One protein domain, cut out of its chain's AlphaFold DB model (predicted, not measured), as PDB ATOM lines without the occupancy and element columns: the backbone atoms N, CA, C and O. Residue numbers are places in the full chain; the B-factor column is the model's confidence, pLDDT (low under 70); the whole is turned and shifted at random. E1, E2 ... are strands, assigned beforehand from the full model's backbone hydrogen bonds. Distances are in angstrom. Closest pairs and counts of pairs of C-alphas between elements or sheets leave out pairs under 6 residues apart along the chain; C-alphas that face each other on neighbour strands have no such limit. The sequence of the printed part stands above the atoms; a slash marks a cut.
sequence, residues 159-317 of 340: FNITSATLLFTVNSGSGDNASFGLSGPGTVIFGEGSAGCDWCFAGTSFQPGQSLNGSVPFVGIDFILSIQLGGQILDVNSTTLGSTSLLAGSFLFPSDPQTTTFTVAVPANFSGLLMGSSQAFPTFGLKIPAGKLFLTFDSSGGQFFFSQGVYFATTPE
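Overview. This is residues 159 to 317 of the 340 residues of a protein of Acidobacteria bacterium (UniProt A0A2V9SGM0). This domain is a long, flattened sandwich made mainly from one sheet that folds back on itself: a broad leaf of E12, E13, E1, E2, E3 and E6 is partly covered by a small leaf of E5 and E7, with the bent strand E9 as the hinge between them. Two small two-strand sheets extend the small leaf's layer, E4 with E8 towards one end of the long axis and E10 with E11 towards the other. The printed part has 159 residues with no named helix and thirteen named strands, E1 to E13 in order along the chain, and its class is all strand. The main sheet runs E5, E7, E9, E12, E13, E1, E2, E3, E6, with its neighbours antiparallel. The whole is compact, with a radius of gyration of the C-alphas of 16.8 A, and its spans of 55 by 37 by 20 A make it only just flat.

Arrangement. Begin at E9, residues 261 to 270, which bends by 58 degrees at residue 267. Its residues 261 to 268 pair with E12, residues 291 to 300, where you find N 264 and O 295 at 2.9 A. Its residues 268 to 270 pair with E7, residues 244 to 248, where N 247 and O 269 are 2.8 A apart. Beyond E7 look for the edge strand E5, residues 216 to 219, with N 216 and O 246 at 2.8 A. From E12 go the other way to E13, residues 303 to 314, with which it forms a hairpin; N 294 and O 310 are 2.8 A apart. E1, residues 163 to 169, is next, with N 166 and O 311 at 2.9 A. E1, E2, residues 178 to 184, and E3, residues 187 to 193, form a meander, each strand the antiparallel neighbour of the one before; check N 165 and O 181 at 2.9 A, and N 182 and O 189 at 2.8 A. The other edge strand is E6, residues 223 to 229, with N 190 and O 226 at 3.0 A. This folded sheet, one sheet bent back into two leaves that face each other, has 18 pairs of C-alphas within 11 A between its leaves. E4, residues 211 to 213, is antiparallel to E8, residues 250 to 252, with N 212 and O 251 at 2.9 A. E4 runs on into E5 at 33 degrees, and E7 runs on into E8 at 44 degrees. E10, residues 274 to 277, forms a hairpin with E11, residues 284 to 287, where N 276 and O 284 are 2.9 A apart. The closest C-alphas of E7 and E10 are those of Thr 244 and Leu 274, 6.2 A apart.

Along the chain. Find C-alpha 163 at (118.107, 124.483, 97.286), where E1 begins; from there it runs 20.1 A. E2 covers 20.3 A, E3 18.8 A, E6 16.5 A and E7 13.1 A. E9 runs 27.0 A and ends at C-alpha 270, at (109.062, 132.001, 90.884). E12 covers 29.5 A. E13 covers 32.9 A, bends by 53 degrees at residue 307 and ends at C-alpha 314, at (114.849, 121.340, 97.202).

Size, cuts and confidence. Look for the two farthest C-alphas at Pro 257 and Ala 280, 55.5 A apart. The printed part has no cut. Its long links are residues 194 to 210, between E3 and E4, and residues 230 to 243, between E6 and E7. Short pairings tie both to named strands, for instance residues 205 to 206 with 304 to 305 of E13, and 240 to 241 with 276 to 277 of E10. The mean pLDDT of the printed part is 92.4; residues 316 to 317 are under 70.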
ATOM      1  N   PHE A 159     122.510 129.536  86.082       94.00
ATOM      2  CA  PHE A 159     122.878 128.691  87.210       94.00
ATOM      3  C   PHE A 159     121.626 128.029  87.783       94.00
ATOM      4  O   PHE A 159     120.644 128.693  88.127       94.00
ATOM      5  N   ASN A 160     121.654 126.700  87.867       94.00
ATOM      6  CA  ASN A 160     120.557 125.929  88.441       94.00
ATOM      7  C   ASN A 160     120.714 125.875  89.960       94.00
ATOM      8  O   ASN A 160     121.679 125.305  90.468       94.00
ATOM      9  N   ILE A 161     119.746 126.443  90.671       95.44
ATOM     10  CA  ILE A 161     119.663 126.358  92.124       95.44
ATOM     11  C   ILE A 161     119.025 125.012  92.478       95.44
ATOM     12  O   ILE A 161     118.023 124.612  91.886       95.44
ATOM     13  N   THR A 162     119.623 124.285  93.416       94.56
ATOM     14  CA  THR A 162     119.106 122.997  93.902       94.56
ATOM     15  C   THR A 162     118.420 123.134  95.248       94.56
ATOM     16  O   THR A 162     117.547 122.330  95.560       94.56
ATOM     17  N   SER A 163     118.773 124.151  96.034       95.62
ATOM     18  CA  SER A 163     118.107 124.483  97.286       95.62
ATOM     19  C   SER A 163     117.906 125.988  97.394       95.62
ATOM     20  O   SER A 163     118.833 126.767  97.191       95.62
ATOM     21  N   ALA A 164     116.687 126.398  97.721       96.00
ATOM     22  CA  ALA A 164     116.337 127.794  97.920       96.00
ATOM     23  C   ALA A 164     115.498 127.939  99.185       96.00
ATOM     24  O   ALA A 164     114.483 127.258  99.344       96.00
ATOM     25  N   THR A 165     115.918 128.860 100.043       96.38
ATOM     26  CA  THR A 165     115.194 129.261 101.243       96.38
ATOM     27  C   THR A 165     114.984 130.762 101.179       96.38
ATOM     28  O   THR A 165     115.953 131.500 101.024       96.38
ATOM     29  N   LEU A 166     113.738 131.214 101.288       95.38
ATOM     30  CA  LEU A 166     113.435 132.622 101.525       95.38
ATOM     31  C   LEU A 166     112.625 132.724 102.807       95.38
ATOM     32  O   LEU A 166     111.624 132.030 102.962       95.38
ATOM     33  N   LEU A 167     113.079 133.564 103.718       95.19
ATOM     34  CA  LEU A 167     112.420 133.861 104.979       95.19
ATOM     35  C   LEU A 167     111.719 135.204 104.827       95.19
ATOM     36  O   LEU A 167     112.299 136.140 104.288       95.19
ATOM     37  N   PHE A 168     110.486 135.282 105.304       93.69
ATOM     38  CA  PHE A 168     109.661 136.479 105.298       93.69
ATOM     39  C   PHE A 168     109.240 136.786 106.728       93.69
ATOM     40  O   PHE A 168     108.695 135.921 107.421       93.69
ATOM     41  N   THR A 169     109.455 138.021 107.152       93.62
ATOM     42  CA  THR A 169     108.967 138.551 108.422       93.62
ATOM     43  C   THR A 169     107.886 139.597 108.169       93.62
ATOM     44  O   THR A 169     107.636 140.024 107.036       93.62
ATOM     45  N   VAL A 170     107.188 139.973 109.239       93.25
ATOM     46  CA  VAL A 170     106.166 141.020 109.186       93.25
ATOM     47  C   VAL A 170     106.789 142.325 108.696       93.25
ATOM     48  O   VAL A 170     107.787 142.791 109.241       93.25
ATOM     49  N   ASN A 171     106.176 142.936 107.684       91.25
ATOM     50  CA  ASN A 171     106.604 144.227 107.171       91.25
ATOM     51  C   ASN A 171     106.078 145.353 108.074       91.25
ATOM     52  O   ASN A 171     104.878 145.635 108.101       91.25
ATOM     53  N   SER A 172     106.976 146.005 108.810       86.00
ATOM     54  CA  SER A 172     106.683 147.175 109.650       86.00
ATOM     55  C   SER A 172     106.857 148.517 108.924       86.00
ATOM     56  O   SER A 172     106.715 149.567 109.546       86.00
ATOM     57  N   GLY A 173     107.192 148.507 107.629       80.00
ATOM     58  CA  GLY A 173     107.448 149.709 106.830       80.00
ATOM     59  C   GLY A 173     108.788 150.398 107.117       80.00
ATOM     60  O   GLY A 173     109.005 151.513 106.652       80.00
ATOM     61  N   SER A 174     109.681 149.765 107.886       74.88
ATOM     62  CA  SER A 174     110.936 150.363 108.371       74.88
ATOM     63  C   SER A 174     112.215 149.787 107.748       74.88
ATOM     64  O   SER A 174     113.300 150.142 108.201       74.88
ATOM     65  N   GLY A 175     112.116 148.902 106.751       76.81
ATOM     66  CA  GLY A 175     113.270 148.292 106.083       76.81
ATOM     67  C   GLY A 175     112.956 146.934 105.455       76.81
ATOM     68  O   GLY A 175     111.786 146.588 105.278       76.81
ATOM     69  N   ASP A 176     114.019 146.190 105.153       83.62
ATOM     70  CA  ASP A 176     113.986 144.828 104.621       83.62
ATOM     71  C   ASP A 176     113.229 143.886 105.568       83.62
ATOM     72  O   ASP A 176     113.399 143.898 106.789       83.62
ATOM     73  N   ASN A 177     112.371 143.050 104.992       91.06
ATOM     74  CA  ASN A 177     111.546 142.075 105.710       91.06
ATOM     75  C   ASN A 177     111.718 140.658 105.151       91.06
ATOM     76  O   ASN A 177     110.892 139.776 105.402       91.06
ATOM     77  N   ALA A 178     112.762 140.440 104.355       93.56
ATOM     78  CA  ALA A 178     113.078 139.148 103.793       93.56
ATOM     79  C   ALA A 178     114.577 138.856 103.855       93.56
ATOM     80  O   ALA A 178     115.428 139.736 103.764       93.56
ATOM     81  N   SER A 179     114.906 137.578 103.970       94.50
ATOM     82  CA  SER A 179     116.263 137.087 103.756       94.50
ATOM     83  C   SER A 179     116.233 135.852 102.882       94.50
ATOM     84  O   SER A 179     115.223 135.146 102.799       94.50
ATOM     85  N   PHE A 180     117.325 135.600 102.172       94.88
ATOM     86  CA  PHE A 180     117.384 134.509 101.216       94.88
ATOM     87  C   PHE A 180     118.716 133.771 101.275       94.88
ATOM     88  O   PHE A 180     119.785 134.334 101.514       94.88
ATOM     89  N   GLY A 181     118.627 132.472 101.018       95.75
ATOM     90  CA  GLY A 181     119.752 131.580 100.810       95.75
ATOM     91  C   GLY A 181     119.482 130.722  99.587       95.75
ATOM     92  O   GLY A 181     118.526 129.947  99.563       95.75
ATOM     93  N   LEU A 182     120.320 130.861  98.567       96.00
ATOM     94  CA  LEU A 182     120.251 130.095  97.330       96.00
ATOM     95  C   LEU A 182     121.525 129.265  97.208       96.00
ATOM     96  O   LEU A 182     122.629 129.795  97.314       96.00
ATOM     97  N   SER A 183     121.387 127.970  96.955       96.12
ATOM     98  CA  SER A 183     122.526 127.082  96.752       96.12
ATOM     99  C   SER A 183     122.307 126.111  95.596       96.12
ATOM    100  O   SER A 183     121.198 125.661  95.304       96.12
ATOM    101  N   GLY A 184     123.393 125.815  94.898       94.62
ATOM    102  CA  GLY A 184     123.440 124.957  93.726       94.62
ATOM    103  C   GLY A 184     124.876 124.549  93.395       94.62
ATOM    104  O   GLY A 184     125.814 124.924  94.103       94.62
ATOM    105  N   PRO A 185     125.091 123.781  92.317       92.62
ATOM    106  CA  PRO A 185     126.423 123.352  91.904       92.62
ATOM    107  C   PRO A 185     127.347 124.546  91.626       92.62
ATOM    108  O   PRO A 185     127.167 125.267  90.649       92.62
ATOM    109  N   GLY A 186     128.333 124.763  92.502       92.00
ATOM    110  CA  GLY A 186     129.247 125.908  92.420       92.00
ATOM    111  C   GLY A 186     128.577 127.270  92.638       92.00
ATOM    112  O   GLY A 186     129.204 128.293  92.370       92.00
ATOM    113  N   THR A 187     127.328 127.298  93.106       94.69
ATOM    114  CA  THR A 187     126.565 128.527  93.325       94.69
ATOM    115  C   THR A 187     126.108 128.606  94.769       94.69
ATOM    116  O   THR A 187     125.449 127.694  95.260       94.69
ATOM    117  N   VAL A 188     126.434 129.701  95.441       95.69
ATOM    118  CA  VAL A 188     126.003 129.989  96.810       95.69
ATOM    119  C   VAL A 188     125.747 131.482  96.903       95.69
ATOM    120  O   VAL A 188     126.624 132.272  96.565       95.69
ATOM    121  N   ILE A 189     124.549 131.873  97.320       95.69
ATOM    122  CA  ILE A 189     124.164 133.276  97.453       95.69
ATOM    123  C   ILE A 189     123.386 133.442  98.747       95.69
ATOM    124  O   ILE A 189     122.414 132.724  98.979       95.69
ATOM    125  N   PHE A 190     123.805 134.399  99.564       95.50
ATOM    126  CA  PHE A 190     123.131 134.765 100.803       95.50
ATOM    127  C   PHE A 190     122.956 136.270 100.869       95.50
ATOM    128  O   PHE A 190     123.843 137.019 100.449       95.50
ATOM    129  N   GLY A 191     121.832 136.707 101.420       94.62
ATOM    130  CA  GLY A 191     121.542 138.122 101.539       94.62
ATOM    131  C   GLY A 191     120.204 138.422 102.187       94.62
ATOM    132  O   GLY A 191     119.486 137.534 102.659       94.62
ATOM    133  N   GLU A 192     119.898 139.707 102.172       93.25
ATOM    134  CA  GLU A 192     118.691 140.321 102.693       93.25
ATOM    135  C   GLU A 192     117.993 141.091 101.571       93.25
ATOM    136  O   GLU A 192     118.584 141.430 100.536       93.25
ATOM    137  N   GLY A 193     116.699 141.296 101.736       91.19
ATOM    138  CA  GLY A 193     115.931 142.098 100.812       91.19
ATOM    139  C   GLY A 193     114.497 142.273 101.259       91.19
ATOM    140  O   GLY A 193     114.128 142.062 102.416       91.19
ATOM    141  N   SER A 194     113.664 142.639 100.301       90.44
ATOM    142  CA  SER A 194     112.302 143.063 100.569       90.44
ATOM    143  C   SER A 194     111.274 142.123  99.957       90.44
ATOM    144  O   SER A 194     111.408 141.643  98.832       90.44
ATOM    145  N   ALA A 195     110.180 141.908 100.675       91.25
ATOM    146  CA  ALA A 195     108.991 141.233 100.192       91.25
ATOM    147  C   ALA A 195     107.788 142.179 100.267       91.25
ATOM    148  O   ALA A 195     107.375 142.619 101.343       91.25
ATOM    149  N   GLY A 196     107.218 142.474  99.101       89.12
ATOM    150  CA  GLY A 196     106.006 143.267  98.954       89.12
ATOM    151  C   GLY A 196     104.785 142.364  98.831       89.12
ATOM    152  O   GLY A 196     104.613 141.695  97.810       89.12
ATOM    153  N   CYS A 197     103.943 142.364  99.864       89.25
ATOM    154  CA  CYS A 197     102.673 141.645  99.936       89.25
ATOM    155  C   CYS A 197     101.666 142.426 100.787       89.25
ATOM    156  O   CYS A 197     101.996 142.871 101.878       89.25
ATOM    157  N   ASP A 198     100.412 142.528 100.345       88.56
ATOM    158  CA  ASP A 198      99.371 143.245 101.105       88.56
ATOM    159  C   ASP A 198      99.059 142.560 102.449       88.56
ATOM    160  O   ASP A 198      98.696 143.195 103.440       88.56
ATOM    161  N   TRP A 199      99.233 141.239 102.495       91.19
ATOM    162  CA  TRP A 199      98.901 140.403 103.645       91.19
ATOM    163  C   TRP A 199     100.003 140.290 104.701       91.19
ATOM    164  O   TRP A 199      99.736 139.782 105.786       91.19
ATOM    165  N   CYS A 200     101.225 140.737 104.400       91.31
ATOM    166  CA  CYS A 200     102.373 140.595 105.296       91.31
ATOM    167  C   CYS A 200     102.704 141.869 106.084       91.31
ATOM    168  O   CYS A 200     103.706 141.895 106.796       91.31
ATOM    169  N   PHE A 201     101.883 142.918 105.973       91.62
ATOM    170  CA  PHE A 201     102.049 144.151 106.739       91.62
ATOM    171  C   PHE A 201     101.585 144.009 108.188       91.62
ATOM    172  O   PHE A 201     100.598 143.336 108.496       91.62
ATOM    173  N   ALA A 202     102.290 144.698 109.085       89.75
ATOM    174  CA  ALA A 202     101.911 144.791 110.484       89.75
ATOM    175  C   ALA A 202     100.499 145.384 110.630       89.75
ATOM    176  O   ALA A 202     100.199 146.458 110.111       89.75
ATOM    177  N   GLY A 203      99.636 144.682 111.367       88.44
ATOM    178  CA  GLY A 203      98.255 145.098 111.617       88.44
ATOM    179  C   GLY A 203      97.235 144.613 110.584       88.44
ATOM    180  O   GLY A 203      96.040 144.746 110.837       88.44
ATOM    181  N   THR A 204      97.661 143.998 109.475       93.38
ATOM    182  CA  THR A 204      96.725 143.323 108.567       93.38
ATOM    183  C   THR A 204      96.159 142.079 109.247       93.38
ATOM    184  O   THR A 204      96.911 141.204 109.681       93.38
ATOM    185  N   SER A 205      94.830 141.998 109.330       93.69
ATOM    186  CA  SER A 205      94.128 140.907 109.999       93.69
ATOM    187  C   SER A 205      93.174 140.165 109.070       93.69
ATOM    188  O   SER A 205      92.662 140.715 108.090       93.69
ATOM    189  N   PHE A 206      92.924 138.899 109.397       94.62
ATOM    190  CA  PHE A 206      92.075 138.008 108.614       94.62
ATOM    191  C   PHE A 206      91.030 137.322 109.485       94.62
ATOM    192  O   PHE A 206      91.311 136.890 110.605       94.62
ATOM    193  N   GLN A 207      89.815 137.206 108.953       94.06
ATOM    194  CA  GLN A 207      88.712 136.538 109.637       94.06
ATOM    195  C   GLN A 207      88.797 135.010 109.471       94.06
ATOM    196  O   GLN A 207      89.247 134.524 108.426       94.06
ATOM    197  N   PRO A 208      88.304 134.231 110.446       93.69
ATOM    198  CA  PRO A 208      88.102 132.792 110.288       93.69
ATOM    199  C   PRO A 208      87.292 132.460 109.022       93.69
ATOM    200  O   PRO A 208      86.280 133.098 108.734       93.69
ATOM    201  N   GLY A 209      87.731 131.467 108.242       93.06
ATOM    202  CA  GLY A 209      87.094 131.081 106.973       93.06
ATOM    203  C   GLY A 209      87.351 132.013 105.779       93.06
ATOM    204  O   GLY A 209      86.912 131.703 104.672       93.06
ATOM    205  N   GLN A 210      88.069 133.129 105.954       94.50
ATOM    206  CA  GLN A 210      88.451 134.007 104.846       94.50
ATOM    207  C   GLN A 210      89.449 133.305 103.910       94.50
ATOM    208  O   GLN A 210      90.296 132.529 104.352       94.50
ATOM    209  N   SER A 211      89.375 133.591 102.608       95.44
ATOM    210  CA  SER A 211      90.383 133.143 101.643       95.44
ATOM    211  C   SER A 211      91.505 134.158 101.482       95.44
ATOM    212  O   SER A 211      91.230 135.350 101.325       95.44
ATOM    213  N   LEU A 212      92.745 133.681 101.402       95.88
ATOM    214  CA  LEU A 212      93.913 134.494 101.083       95.88
ATOM    215  C   LEU A 212      94.706 133.864  99.935       95.88
ATOM    216  O   LEU A 212      94.862 132.646  99.871       95.88
ATOM    217  N   ASN A 213      95.209 134.698  99.023       95.44
ATOM    218  CA  ASN A 213      96.222 134.304  98.048       95.44
ATOM    219  C   ASN A 213      97.607 134.545  98.660       95.44
ATOM    220  O   ASN A 213      97.954 135.688  98.944       95.44
ATOM    221  N   GLY A 214      98.391 133.480  98.843       93.81
ATOM    222  CA  GLY A 214      99.722 133.558  99.450       93.81
ATOM    223  C   GLY A 214     100.820 134.078  98.519       93.81
ATOM    224  O   GLY A 214     101.991 134.013  98.877       93.81
ATOM    225  N   SER A 215     100.488 134.526  97.304       95.50
ATOM    226  CA  SER A 215     101.480 135.053  96.362       95.50
ATOM    227  C   SER A 215     102.164 136.302  96.921       95.50
ATOM    228  O   SER A 215     101.528 137.123  97.586       95.50
ATOM    229  N   VAL A 216     103.447 136.462  96.598       94.94
ATOM    230  CA  VAL A 216     104.264 137.639  96.919       94.94
ATOM    231  C   VAL A 216     104.585 138.359  95.601       94.94
ATOM    232  O   VAL A 216     105.461 137.907  94.854       94.94
ATOM    233  N   PRO A 217     103.855 139.440  95.264       92.56
ATOM    234  CA  PRO A 217     104.032 140.178  94.011       92.56
ATOM    235  C   PRO A 217     105.436 140.730  93.783       92.56
ATOM    236  O   PRO A 217     105.847 140.872  92.633       92.56
ATOM    237  N   PHE A 218     106.159 141.045  94.854       91.94
ATOM    238  CA  PHE A 218     107.498 141.606  94.776       91.94
ATOM    239  C   PHE A 218     108.430 140.912  95.762       91.94
ATOM    240  O   PHE A 218     108.192 140.932  96.963       91.94
ATOM    241  N   VAL A 219     109.503 140.327  95.244       92.56
ATOM    242  CA  VAL A 219     110.652 139.832  95.999       92.56
ATOM    243  C   VAL A 219     111.873 140.563  95.451       92.56
ATOM    244  O   VAL A 219     112.306 140.308  94.322       92.56
ATOM    245  N   GLY A 220     112.359 141.525  96.225       88.12
ATOM    246  CA  GLY A 220     113.573 142.290  95.982       88.12
ATOM    247  C   GLY A 220     114.771 141.636  96.656       88.12
ATOM    248  O   GLY A 220     114.648 141.017  97.713       88.12
ATOM    249  N   ILE A 221     115.927 141.759  96.017       85.50
ATOM    250  CA  ILE A 221     117.213 141.396  96.599       85.50
ATOM    251  C   ILE A 221     118.001 142.688  96.721       85.50
ATOM    252  O   ILE A 221     118.551 143.178  95.736       85.50
ATOM    253  N   ASP A 222     117.996 143.244  97.925       83.50
ATOM    254  CA  ASP A 222     118.484 144.596  98.170       83.50
ATOM    255  C   ASP A 222     119.926 144.572  98.688       83.50
ATOM    256  O   ASP A 222     120.724 145.450  98.349       83.50
ATOM    257  N   PHE A 223     120.309 143.521  99.424       89.06
ATOM    258  CA  PHE A 223     121.643 143.390  99.993       89.06
ATOM    259  C   PHE A 223     122.215 141.975  99.854       89.06
ATOM    260  O   PHE A 223     121.717 141.009 100.428       89.06
ATOM    261  N   ILE A 224     123.312 141.837  99.105       93.31
ATOM    262  CA  ILE A 224     124.026 140.565  98.940       93.31
ATOM    263  C   ILE A 224     125.163 140.500  99.965       93.31
ATOM    264  O   ILE A 224     126.106 141.284  99.907       93.31
ATOM    265  N   LEU A 225     125.103 139.525 100.873       93.25
ATOM    266  CA  LEU A 225     126.134 139.281 101.889       93.25
ATOM    267  C   LEU A 225     127.291 138.435 101.345       93.25
ATOM    268  O   LEU A 225     128.450 138.639 101.696       93.25
ATOM    269  N   SER A 226     126.977 137.448 100.506       94.38
ATOM    270  CA  SER A 226     127.964 136.560  99.898       94.38
ATOM    271  C   SER A 226     127.438 136.021  98.579       94.38
ATOM    272  O   SER A 226     126.262 135.664  98.479       94.38
ATOM    273  N   ILE A 227     128.311 135.946  97.575       95.31
ATOM    274  CA  ILE A 227     127.976 135.388  96.271       95.31
ATOM    275  C   ILE A 227     129.143 134.597  95.677       95.31
ATOM    276  O   ILE A 227     130.275 135.064  95.548       95.31
ATOM    277  N   GLN A 228     128.826 133.376  95.271       95.81
ATOM    278  CA  GLN A 228     129.663 132.496  94.482       95.81
ATOM    279  C   GLN A 228     128.829 132.002  93.303       95.81
ATOM    280  O   GLN A 228     127.716 131.519  93.505       95.81
ATOM    281  N   LEU A 229     129.349 132.118  92.083       94.81
ATOM    282  CA  LEU A 229     128.711 131.625  90.859       94.81
ATOM    283  C   LEU A 229     129.702 130.770  90.070       94.81
ATOM    284  O   LEU A 229     130.826 131.193  89.810       94.81
ATOM    285  N   GLY A 230     129.298 129.558  89.686       90.69
ATOM    286  CA  GLY A 230     130.147 128.655  88.898       90.69
ATOM    287  C   GLY A 230     131.488 128.307  89.560       90.69
ATOM    288  O   GLY A 230     132.457 128.017  88.866       90.69
ATOM    289  N   GLY A 231     131.566 128.364  90.891       92.12
ATOM    290  CA  GLY A 231     132.785 128.154  91.667       92.12
ATOM    291  C   GLY A 231     133.593 129.427  91.935       92.12
ATOM    292  O   GLY A 231     134.452 129.399  92.813       92.12
ATOM    293  N   GLN A 232     133.299 130.542  91.264       92.44
ATOM    294  CA  GLN A 232     133.999 131.814  91.438       92.44
ATOM    295  C   GLN A 232     133.299 132.687  92.482       92.44
ATOM    296  O   GLN A 232     132.106 132.957  92.369       92.44
ATOM    297  N   ILE A 233     134.047 133.146  93.486       94.62
ATOM    298  CA  ILE A 233     133.571 134.159  94.434       94.62
ATOM    299  C   ILE A 233     133.553 135.503  93.707       94.62
ATOM    300  O   ILE A 233     134.562 135.898  93.118       94.62
ATOM    301  N   LEU A 234     132.403 136.173  93.721       93.50
ATOM    302  CA  LEU A 234     132.227 137.474  93.086       93.50
ATOM    303  C   LEU A 234     132.270 138.582  94.133       93.50
ATOM    304  O   LEU A 234     131.946 138.370  95.301       93.50
ATOM    305  N   ASP A 235     132.672 139.771  93.701       92.62
ATOM    306  CA  ASP A 235     132.602 140.960  94.538       92.62
ATOM    307  C   ASP A 235     131.139 141.408  94.678       92.62
ATOM    308  O   ASP A 235     130.445 141.666  93.691       92.62
ATOM    309  N   VAL A 236     130.674 141.484  95.925       92.69
ATOM    310  CA  VAL A 236     129.296 141.852  96.277       92.69
ATOM    311  C   VAL A 236     128.956 143.275  95.839       92.69
ATOM    312  O   VAL A 236     127.830 143.526  95.430       92.69
ATOM    313  N   ASN A 237     129.929 144.193  95.837       91.50
ATOM    314  CA  ASN A 237     129.691 145.603  95.508       91.50
ATOM    315  C   ASN A 237     129.510 145.848  94.007       91.50
ATOM    316  O   ASN A 237     128.952 146.866  93.600       91.50
ATOM    317  N   SER A 238     129.997 144.926  93.178       90.00
ATOM    318  CA  SER A 238     129.863 144.967  91.721       90.00
ATOM    319  C   SER A 238     128.843 143.961  91.194       90.00
ATOM    320  O   SER A 238     128.718 143.810  89.977       90.00
ATOM    321  N   THR A 239     128.111 143.287  92.084       92.75
ATOM    322  CA  THR A 239     127.101 142.295  91.723       92.75
ATOM    323  C   THR A 239     125.716 142.768  92.131       92.75
ATOM    324  O   THR A 239     125.484 143.155  93.269       92.75
ATOM    325  N   THR A 240     124.774 142.704  91.198       92.81
ATOM    326  CA  THR A 240     123.377 143.065  91.431       92.81
ATOM    327  C   THR A 240     122.467 141.918  91.029       92.81
ATOM    328  O   THR A 240     122.723 141.198  90.059       92.81
ATOM    329  N   LEU A 241     121.387 141.748  91.783       92.69
ATOM    330  CA  LEU A 241     120.293 140.847  91.457       92.69
ATOM    331  C   LEU A 241     119.044 141.696  91.225       92.69
ATOM    332  O   LEU A 241     118.831 142.707  91.886       92.69
ATOM    333  N   GLY A 242     118.255 141.320  90.227       91.12
ATOM    334  CA  GLY A 242     116.979 141.958  89.951       91.12
ATOM    335  C   GLY A 242     115.914 141.559  90.967       91.12
ATOM    336  O   GLY A 242     116.157 140.813  91.914       91.12
ATOM    337  N   SER A 243     114.695 142.019  90.719       91.81
ATOM    338  CA  SER A 243     113.512 141.591  91.456       91.81
ATOM    339  C   SER A 243     112.741 140.517  90.695       91.81
ATOM    340  O   SER A 243     112.890 140.318  89.486       91.81
ATOM    341  N   THR A 244     111.901 139.795  91.423       93.00
ATOM    342  CA  THR A 244     111.025 138.761  90.871       93.00
ATOM    343  C   THR A 244     109.739 138.676  91.693       93.00
ATOM    344  O   THR A 244     109.517 139.479  92.596       93.00
ATOM    345  N   SER A 245     108.866 137.728  91.373       94.56
ATOM    346  CA  SER A 245     107.638 137.476  92.122       94.56
ATOM    347  C   SER A 245     107.493 135.994  92.435       94.56
ATOM    348  O   SER A 245     107.890 135.133  91.643       94.56
ATOM    349  N   LEU A 246     106.913 135.704  93.598       95.44
ATOM    350  CA  LEU A 246     106.620 134.349  94.044       95.44
ATOM    351  C   LEU A 246     105.123 134.092  93.876       95.44
ATOM    352  O   LEU A 246     104.292 134.633  94.603       95.44
ATOM    353  N   LEU A 247     104.777 133.259  92.903       96.38
ATOM    354  CA  LEU A 247     103.404 132.859  92.631       96.38
ATOM    355  C   LEU A 247     103.056 131.674  93.527       96.38
ATOM    356  O   LEU A 247     103.719 130.640  93.459       96.38
ATOM    357  N   ALA A 248     102.019 131.813  94.344       95.56
ATOM    358  CA  ALA A 248     101.558 130.776  95.257       95.56
ATOM    359  C   ALA A 248     100.043 130.553  95.148       95.56
ATOM    360  O   ALA A 248      99.310 131.346  94.555       95.56
ATOM    361  N   GLY A 249      99.578 129.436  95.705       92.56
ATOM    362  CA  GLY A 249      98.154 129.105  95.768       92.56
ATOM    363  C   GLY A 249      97.366 129.938  96.786       92.56
ATOM    364  O   GLY A 249      97.928 130.640  97.631       92.56
ATOM    365  N   SER A 250      96.041 129.812  96.724       95.12
ATOM    366  CA  SER A 250      95.133 130.321  97.751       95.12
ATOM    367  C   SER A 250      94.815 129.266  98.811       95.12
ATOM    368  O   SER A 250      94.904 128.062  98.565       95.12
ATOM    369  N   PHE A 251      94.437 129.724 100.000       96.06
ATOM    370  CA  PHE A 251      94.013 128.885 101.118       96.06
ATOM    371  C   PHE A 251      92.916 129.577 101.932       96.06
ATOM    372  O   PHE A 251      92.658 130.767 101.751       96.06
ATOM    373  N   LEU A 252      92.267 128.816 102.816       96.25
ATOM    374  CA  LEU A 252      91.252 129.307 103.745       96.25
ATOM    375  C   LEU A 252      91.807 129.312 105.167       96.25
ATOM    376  O   LEU A 252      92.470 128.355 105.573       96.25
ATOM    377  N   PHE A 253      91.503 130.362 105.922       95.44
ATOM    378  CA  PHE A 253      91.763 130.381 107.357       95.44
ATOM    379  C   PHE A 253      90.852 129.383 108.088       95.44
ATOM    380  O   PHE A 253      89.688 129.227 107.699       95.44
ATOM    381  N   PRO A 254      91.331 128.729 109.162       94.19
ATOM    382  CA  PRO A 254      90.502 127.867 109.994       94.19
ATOM    383  C   PRO A 254      89.270 128.615 110.501       94.19
ATOM    384  O   PRO A 254      89.362 129.770 110.907       94.19
ATOM    385  N   SER A 255      88.112 127.957 110.477       92.00
ATOM    386  CA  SER A 255      86.868 128.514 111.028       92.00
ATOM    387  C   SER A 255      86.727 128.285 112.535       92.00
ATOM    388  O   SER A 255      85.799 128.811 113.141       92.00
ATOM    389  N   ASP A 256      87.613 127.485 113.131       87.00
ATOM    390  CA  ASP A 256      87.575 127.163 114.554       87.00
ATOM    391  C   ASP A 256      88.125 128.334 115.393       87.00
ATOM    392  O   ASP A 256      89.319 128.646 115.283       87.00
ATOM    393  N   PRO A 257      87.294 128.959 116.255       73.81
ATOM    394  CA  PRO A 257      87.698 130.082 117.094       73.81
ATOM    395  C   PRO A 257      88.741 129.720 118.165       73.81
ATOM    396  O   PRO A 257      89.310 130.630 118.763       73.81
ATOM    397  N   GLN A 258      89.007 128.433 118.424       82.12
ATOM    398  CA  GLN A 258      90.058 128.004 119.358       82.12
ATOM    399  C   GLN A 258      91.454 127.934 118.729       82.12
ATOM    400  O   GLN A 258      92.437 127.721 119.440       82.12
ATOM    401  N   THR A 259      91.570 128.116 117.412       87.69
ATOM    402  CA  THR A 259      92.867 128.059 116.734       87.69
ATOM    403  C   THR A 259      93.724 129.255 117.146       87.69
ATOM    404  O   THR A 259      93.410 130.396 116.808       87.69
ATOM    405  N   THR A 260      94.819 128.998 117.863       89.56
ATOM    406  CA  THR A 260      95.762 130.035 118.310       89.56
ATOM    407  C   THR A 260      96.861 130.307 117.294       89.56
ATOM    408  O   THR A 260      97.289 131.446 117.158       89.56
ATOM    409  N   THR A 261      97.298 129.286 116.558       93.62
ATOM    410  CA  THR A 261      98.297 129.399 115.493       93.62
ATOM    411  C   THR A 261      97.876 128.556 114.297       93.62
ATOM    412  O   THR A 261      97.326 127.461 114.433       93.62
ATOM    413  N   PHE A 262      98.110 129.078 113.100       93.12
ATOM    414  CA  PHE A 262      97.767 128.424 111.848       93.12
ATOM    415  C   PHE A 262      98.950 128.484 110.892       93.12
ATOM    416  O   PHE A 262      99.359 129.564 110.471       93.12
ATOM    417  N   THR A 263      99.469 127.318 110.512       96.06
ATOM    418  CA  THR A 263     100.495 127.201 109.477       96.06
ATOM    419  C   THR A 263      99.930 126.465 108.274       96.06
ATOM    420  O   THR A 263      99.431 125.346 108.392       96.06
ATOM    421  N   VAL A 264     100.056 127.073 107.098       96.19
ATOM    422  CA  VAL A 264      99.657 126.482 105.821       96.19
ATOM    423  C   VAL A 264     100.867 126.312 104.918       96.19
ATOM    424  O   VAL A 264     101.763 127.150 104.905       96.19
ATOM    425  N   ALA A 265     100.881 125.229 104.145       96.94
ATOM    426  CA  ALA A 265     101.872 124.993 103.106       96.94
ATOM    427  C   ALA A 265     101.188 125.024 101.739       96.94
ATOM    428  O   ALA A 265     100.406 124.128 101.415       96.94
ATOM    429  N   VAL A 266     101.501 126.030 100.926       96.50
ATOM    430  CA  VAL A 266     100.984 126.155  99.559       96.50
ATOM    431  C   VAL A 266     102.099 125.920  98.539       96.50
ATOM    432  O   VAL A 266     103.239 126.328  98.773       96.50
ATOM    433  N   PRO A 267     101.825 125.258  97.402       96.19
ATOM    434  CA  PRO A 267     102.775 125.210  96.298       96.19
ATOM    435  C   PRO A 267     103.122 126.628  95.845       96.19
ATOM    436  O   PRO A 267     102.226 127.467  95.714       96.19
ATOM    437  N   ALA A 268     104.406 126.883  95.607       96.31
ATOM    438  CA  ALA A 268     104.886 128.187  95.186       96.31
ATOM    439  C   ALA A 268     106.010 128.069  94.151       96.31
ATOM    440  O   ALA A 268     106.846 127.162  94.211       96.31
ATOM    441  N   ASN A 269     106.036 128.994  93.199       95.75
ATOM    442  CA  ASN A 269     107.040 129.043  92.150       95.75
ATOM    443  C   ASN A 269     107.386 130.487  91.784       95.75
ATOM    444  O   ASN A 269     106.520 131.360  91.772       95.75
ATOM    445  N   PHE A 270     108.644 130.721  91.434       94.44
ATOM    446  CA  PHE A 270     109.062 132.001  90.884       94.44
ATOM    447  C   PHE A 270     108.479 132.193  89.482       94.44
ATOM    448  O   PHE A 270     108.376 131.245  88.699       94.44
ATOM    449  N   SER A 271     108.089 133.425  89.157       92.31
ATOM    450  CA  SER A 271     107.479 133.765  87.863       92.31
ATOM    451  C   SER A 271     108.440 133.668  86.669       92.31
ATOM    452  O   SER A 271     107.993 133.676  85.522       92.31
ATOM    453  N   GLY A 272     109.748 133.529  86.913       89.50
ATOM    454  CA  GLY A 272     110.763 133.399  85.873       89.50
ATOM    455  C   GLY A 272     112.172 133.185  86.426       89.50
ATOM    456  O   GLY A 272     112.354 132.773  87.570       89.50
ATOM    457  N   LEU A 273     113.176 133.460  85.586       92.00
ATOM    458  CA  LEU A 273     114.574 133.499  86.011       92.00
ATOM    459  C   LEU A 273     114.822 134.759  86.836       92.00
ATOM    460  O   LEU A 273     114.449 135.858  86.424       92.00
ATOM    461  N   LEU A 274     115.502 134.600  87.966       93.81
ATOM    462  CA  LEU A 274     116.033 135.733  88.703       93.81
ATOM    463  C   LEU A 274     117.303 136.199  87.987       93.81
ATOM    464  O   LEU A 274     118.311 135.493  87.963       93.81
ATOM    465  N   MET A 275     117.218 137.354  87.336       94.50
ATOM    466  CA  MET A 275     118.317 137.908  86.549       94.50
ATOM    467  C   MET A 275     119.281 138.677  87.446       94.50
ATOM    468  O   MET A 275     118.857 139.326  88.397       94.50
ATOM    469  N   GLY A 276     120.565 138.640  87.118       94.31
ATOM    470  CA  GLY A 276     121.589 139.428  87.787       94.31
ATOM    471  C   GLY A 276     122.687 139.871  86.836       94.31
ATOM    472  O   GLY A 276     122.748 139.448  85.677       94.31
ATOM    473  N   SER A 277     123.560 140.736  87.335       94.00
ATOM    474  CA  SER A 277     124.739 141.213  86.619       94.00
ATOM    475  C   SER A 277     125.929 141.330  87.562       94.00
ATOM    476  O   SER A 277     125.764 141.589  88.750       94.00
ATOM    477  N   SER A 278     127.126 141.089  87.042       93.12
ATOM    478  CA  SER A 278     128.393 141.237  87.757       93.12
ATOM    479  C   SER A 278     129.509 141.597  86.775       93.12
ATOM    480  O   SER A 278     129.333 141.505  85.559       93.12
ATOM    481  N   GLN A 279     130.691 141.939  87.286       89.94
ATOM    482  CA  GLN A 279     131.860 142.200  86.439       89.94
ATOM    483  C   GLN A 279     132.317 140.960  85.643       89.94
ATOM    484  O   GLN A 279     132.736 141.089  84.494       89.94
ATOM    485  N   ALA A 280     132.235 139.764  86.239       87.44
ATOM    486  CA  ALA A 280     132.623 138.506  85.587       87.44
ATOM    487  C   ALA A 280     131.533 137.973  84.644       87.44
ATOM    488  O   ALA A 280     131.832 137.386  83.604       87.44
ATOM    489  N   PHE A 281     130.269 138.205  84.998       88.88
ATOM    490  CA  PHE A 281     129.098 137.801  84.229       88.88
ATOM    491  C   PHE A 281     128.215 139.031  83.979       88.88
ATOM    492  O   PHE A 281     127.374 139.341  84.830       88.88
ATOM    493  N   PRO A 282     128.364 139.721  82.828       90.69
ATOM    494  CA  PRO A 282     127.596 140.932  82.519       90.69
ATOM    495  C   PRO A 282     126.083 140.727  82.606       90.69
ATOM    496  O   PRO A 282     125.325 141.643  82.911       90.69
ATOM    497  N   THR A 283     125.626 139.507  82.346       93.06
ATOM    498  CA  THR A 283     124.260 139.075  82.619       93.06
ATOM    499  C   THR A 283     124.298 137.602  82.990       93.06
ATOM    500  O   THR A 283     124.987 136.823  82.334       93.06
ATOM    501  N   PHE A 284     123.558 137.211  84.020       94.12
ATOM    502  CA  PHE A 284     123.338 135.815  84.378       94.12
ATOM    503  C   PHE A 284     121.901 135.609  84.855       94.12
ATOM    504  O   PHE A 284     121.217 136.554  85.247       94.12
ATOM    505  N   GLY A 285     121.437 134.364  84.802       94.81
ATOM    506  CA  GLY A 285     120.132 133.963  85.316       94.81
ATOM    507  C   GLY A 285     120.271 132.911  86.405       94.81
ATOM    508  O   GLY A 285     121.106 132.012  86.318       94.81
ATOM    509  N   LEU A 286     119.420 132.988  87.418       95.06
ATOM    510  CA  LEU A 286     119.277 131.964  88.442       95.06
ATOM    511  C   LEU A 286     117.944 131.259  88.227       95.06
ATOM    512  O   LEU A 286     116.876 131.878  88.250       95.06
ATOM    513  N   LYS A 287     118.006 129.948  88.005       94.38
ATOM    514  CA  LYS A 287     116.817 129.108  87.901       94.38
ATOM    515  C   LYS A 287     116.510 128.523  89.268       94.38
ATOM    516  O   LYS A 287     117.134 127.544  89.677       94.38
ATOM    517  N   ILE A 288     115.551 129.134  89.952       94.81
ATOM    518  CA  ILE A 288     115.072 128.676  91.255       94.81
ATOM    519  C   ILE A 288     114.025 127.568  91.028       94.81
ATOM    520  O   ILE A 288     113.136 127.739  90.190       94.81
ATOM    521  N   PRO A 289     114.146 126.403  91.688       94.69
ATOM    522  CA  PRO A 289     113.212 125.293  91.507       94.69
ATOM    523  C   PRO A 289     111.859 125.618  92.138       94.69
ATOM    524  O   PRO A 289     111.803 126.397  93.071       94.69
ATOM    525  N   ALA A 290     110.768 124.999  91.684       94.88
ATOM    526  CA  ALA A 290     109.479 125.134  92.367       94.88
ATOM    527  C   ALA A 290     109.532 124.496  93.768       94.88
ATOM    528  O   ALA A 290     110.224 123.497  93.982       94.88
ATOM    529  N   GLY A 291     108.777 125.052  94.713       95.50
ATOM    530  CA  GLY A 291     108.821 124.649  96.114       95.50
ATOM    531  C   GLY A 291     107.488 124.810  96.825       95.50
ATOM    532  O   GLY A 291     106.413 124.776  96.218       95.50
ATOM    533  N   LYS A 292     107.566 124.972  98.144       96.25
ATOM    534  CA  LYS A 292     106.418 125.251  99.004       96.25
ATOM    535  C   LYS A 292     106.664 126.534  99.777       96.25
ATOM    536  O   LYS A 292     107.768 126.768 100.258       96.25
ATOM    537  N   LEU A 293     105.617 127.333  99.906       97.06
ATOM    538  CA  LEU A 293     105.570 128.485 100.785       97.06
ATOM    539  C   LEU A 293     104.784 128.096 102.037       97.06
ATOM    540  O   LEU A 293     103.608 127.741 101.965       97.06
ATOM    541  N   PHE A 294     105.468 128.135 103.169       97.19
ATOM    542  CA  PHE A 294     104.916 127.945 104.496       97.19
ATOM    543  C   PHE A 294     104.579 129.316 105.062       97.19
ATOM    544  O   PHE A 294     105.470 130.145 105.205       97.19
ATOM    545  N   LEU A 295     103.313 129.568 105.372       96.88
ATOM    546  CA  LEU A 295     102.870 130.818 105.985       96.88
ATOM    547  C   LEU A 295     102.281 130.503 107.348       96.88
ATOM    548  O   LEU A 295     101.438 129.615 107.457       96.88
ATOM    549  N   THR A 296     102.739 131.218 108.369       96.75
ATOM    550  CA  THR A 296     102.272 131.076 109.748       96.75
ATOM    551  C   THR A 296     101.559 132.343 110.178       96.75
ATOM    552  O   THR A 296     102.061 133.452 109.974       96.75
ATOM    553  N   PHE A 297     100.395 132.152 110.781       95.94
ATOM    554  CA  PHE A 297      99.550 133.202 111.308       95.94
ATOM    555  C   PHE A 297      99.224 132.922 112.768       95.94
ATOM    556  O   PHE A 297      98.842 131.801 113.112       95.94
ATOM    557  N   ASP A 298      99.321 133.951 113.598       95.00
ATOM    558  CA  ASP A 298      98.948 133.893 115.007       95.00
ATOM    559  C   ASP A 298      97.568 134.525 115.195       95.00
ATOM    560  O   ASP A 298      97.217 135.508 114.538       95.00
ATOM    561  N   SER A 299      96.760 133.943 116.073       93.00
ATOM    562  CA  SER A 299      95.412 134.409 116.374       93.00
ATOM    563  C   SER A 299      95.422 135.329 117.587       93.00
ATOM    564  O   SER A 299      95.920 134.973 118.657       93.00
ATOM    565  N   SER A 300      94.841 136.515 117.436       91.00
ATOM    566  CA  SER A 300      94.634 137.476 118.517       91.00
ATOM    567  C   SER A 300      93.263 138.127 118.363       91.00
ATOM    568  O   SER A 300      92.889 138.569 117.279       91.00
ATOM    569  N   GLY A 301      92.462 138.141 119.432       87.25
ATOM    570  CA  GLY A 301      91.108 138.708 119.387       87.25
ATOM    571  C   GLY A 301      90.165 138.022 118.385       87.25
ATOM    572  O   GLY A 301      89.248 138.667 117.882       87.25
ATOM    573  N   GLY A 302      90.397 136.742 118.070       87.19
ATOM    574  CA  GLY A 302      89.603 135.977 117.099       87.19
ATOM    575  C   GLY A 302      89.938 136.263 115.630       87.19
ATOM    576  O   GLY A 302      89.189 135.846 114.749       87.19
ATOM    577  N   GLN A 303      91.037 136.973 115.361       92.44
ATOM    578  CA  GLN A 303      91.532 137.270 114.018       92.44
ATOM    579  C   GLN A 303      92.950 136.737 113.844       92.44
ATOM    580  O   GLN A 303      93.723 136.713 114.798       92.44
ATOM    581  N   PHE A 304      93.299 136.350 112.623       94.88
ATOM    582  CA  PHE A 304      94.632 135.867 112.275       94.88
ATOM    583  C   PHE A 304      95.513 137.006 111.764       94.88
ATOM    584  O   PHE A 304      95.083 137.796 110.926       94.88
ATOM    585  N   PHE A 305      96.758 137.050 112.225       95.00
ATOM    586  CA  PHE A 305      97.780 138.012 111.825       95.00
ATOM    587  C   PHE A 305      98.990 137.265 111.293       95.00
ATOM    588  O   PHE A 305      99.384 136.245 111.856       95.00
ATOM    589  N   PHE A 306      99.579 137.755 110.205       95.69
ATOM    590  CA  PHE A 306     100.796 137.153 109.678       95.69
ATOM    591  C   PHE A 306     101.924 137.258 110.709       95.69
ATOM    592  O   PHE A 306     102.150 138.324 111.277       95.69
ATOM    593  N   SER A 307     102.613 136.144 110.938       94.88
ATOM    594  CA  SER A 307     103.703 136.035 111.908       94.88
ATOM    595  C   SER A 307     105.034 135.841 111.185       94.88
ATOM    596  O   SER A 307     105.964 136.633 111.333       94.88
ATOM    597  N   GLN A 308     105.104 134.819 110.326       95.50
ATOM    598  CA  GLN A 308     106.308 134.500 109.564       95.50
ATOM    599  C   GLN A 308     105.999 133.634 108.344       95.50
ATOM    600  O   GLN A 308     105.029 132.869 108.319       95.50
ATOM    601  N   GLY A 309     106.868 133.718 107.341       95.62
ATOM    602  CA  GLY A 309     106.779 132.946 106.113       95.62
ATOM    603  C   GLY A 309     108.116 132.320 105.750       95.62
ATOM    604  O   GLY A 309     109.169 132.911 105.968       95.62
ATOM    605  N   VAL A 310     108.079 131.126 105.171       96.81
ATOM    606  CA  VAL A 310     109.263 130.444 104.656       96.81
ATOM    607  C   VAL A 310     108.932 129.834 103.311       96.81
ATOM    608  O   VAL A 310     108.112 128.926 103.215       96.81
ATOM    609  N   TYR A 311     109.580 130.297 102.257       96.75
ATOM    610  CA  TYR A 311     109.659 129.529 101.031       96.75
ATOM    611  C   TYR A 311     110.813 128.540 101.131       96.75
ATOM    612  O   TYR A 311     111.930 128.916 101.483       96.75
ATOM    613  N   PHE A 312     110.545 127.289 100.780       96.75
ATOM    614  CA  PHE A 312     111.548 126.242 100.745       96.75
ATOM    615  C   PHE A 312     111.385 125.391  99.491       96.75
ATOM    616  O   PHE A 312     110.304 124.859  99.204       96.75
ATOM    617  N   ALA A 313     112.479 125.227  98.758       95.44
ATOM    618  CA  ALA A 313     112.553 124.357  97.600       95.44
ATOM    619  C   ALA A 313     113.837 123.540  97.652       95.44
ATOM    620  O   ALA A 313     114.916 124.087  97.857       95.44
ATOM    621  N   THR A 314     113.715 122.235  97.424       91.94
ATOM    622  CA  THR A 314     114.849 121.340  97.202       91.94
ATOM    623  C   THR A 314     114.562 120.492  95.977       91.94
ATOM    624  O   THR A 314     113.493 119.892  95.852       91.94
ATOM    625  N   THR A 315     115.500 120.451  95.041       86.44
ATOM    626  CA  THR A 315     115.451 119.471  93.962       86.44
ATOM    627  C   THR A 315     115.963 118.147  94.514       86.44
ATOM    628  O   THR A 315     117.104 118.122  94.984       86.44
ATOM    629  N   PRO A 316     115.184 117.053  94.456       68.25
ATOM    630  CA  PRO A 316     115.737 115.738  94.733       68.25
ATOM    631  C   PRO A 316     116.915 115.523  93.786       68.25
ATOM    632  O   PRO A 316     116.823 115.849  92.597       68.25
ATOM    633  N   GLU A 317     118.037 115.043  94.322       63.88
ATOM    634  CA  GLU A 317     119.226 114.798  93.517       63.88
ATOM    635  C   GLU A 317     118.832 113.942  92.306       63.88
ATOM    636  O   GLU A 317     118.141 112.927  92.466       63.88
TER     637      GLU A 317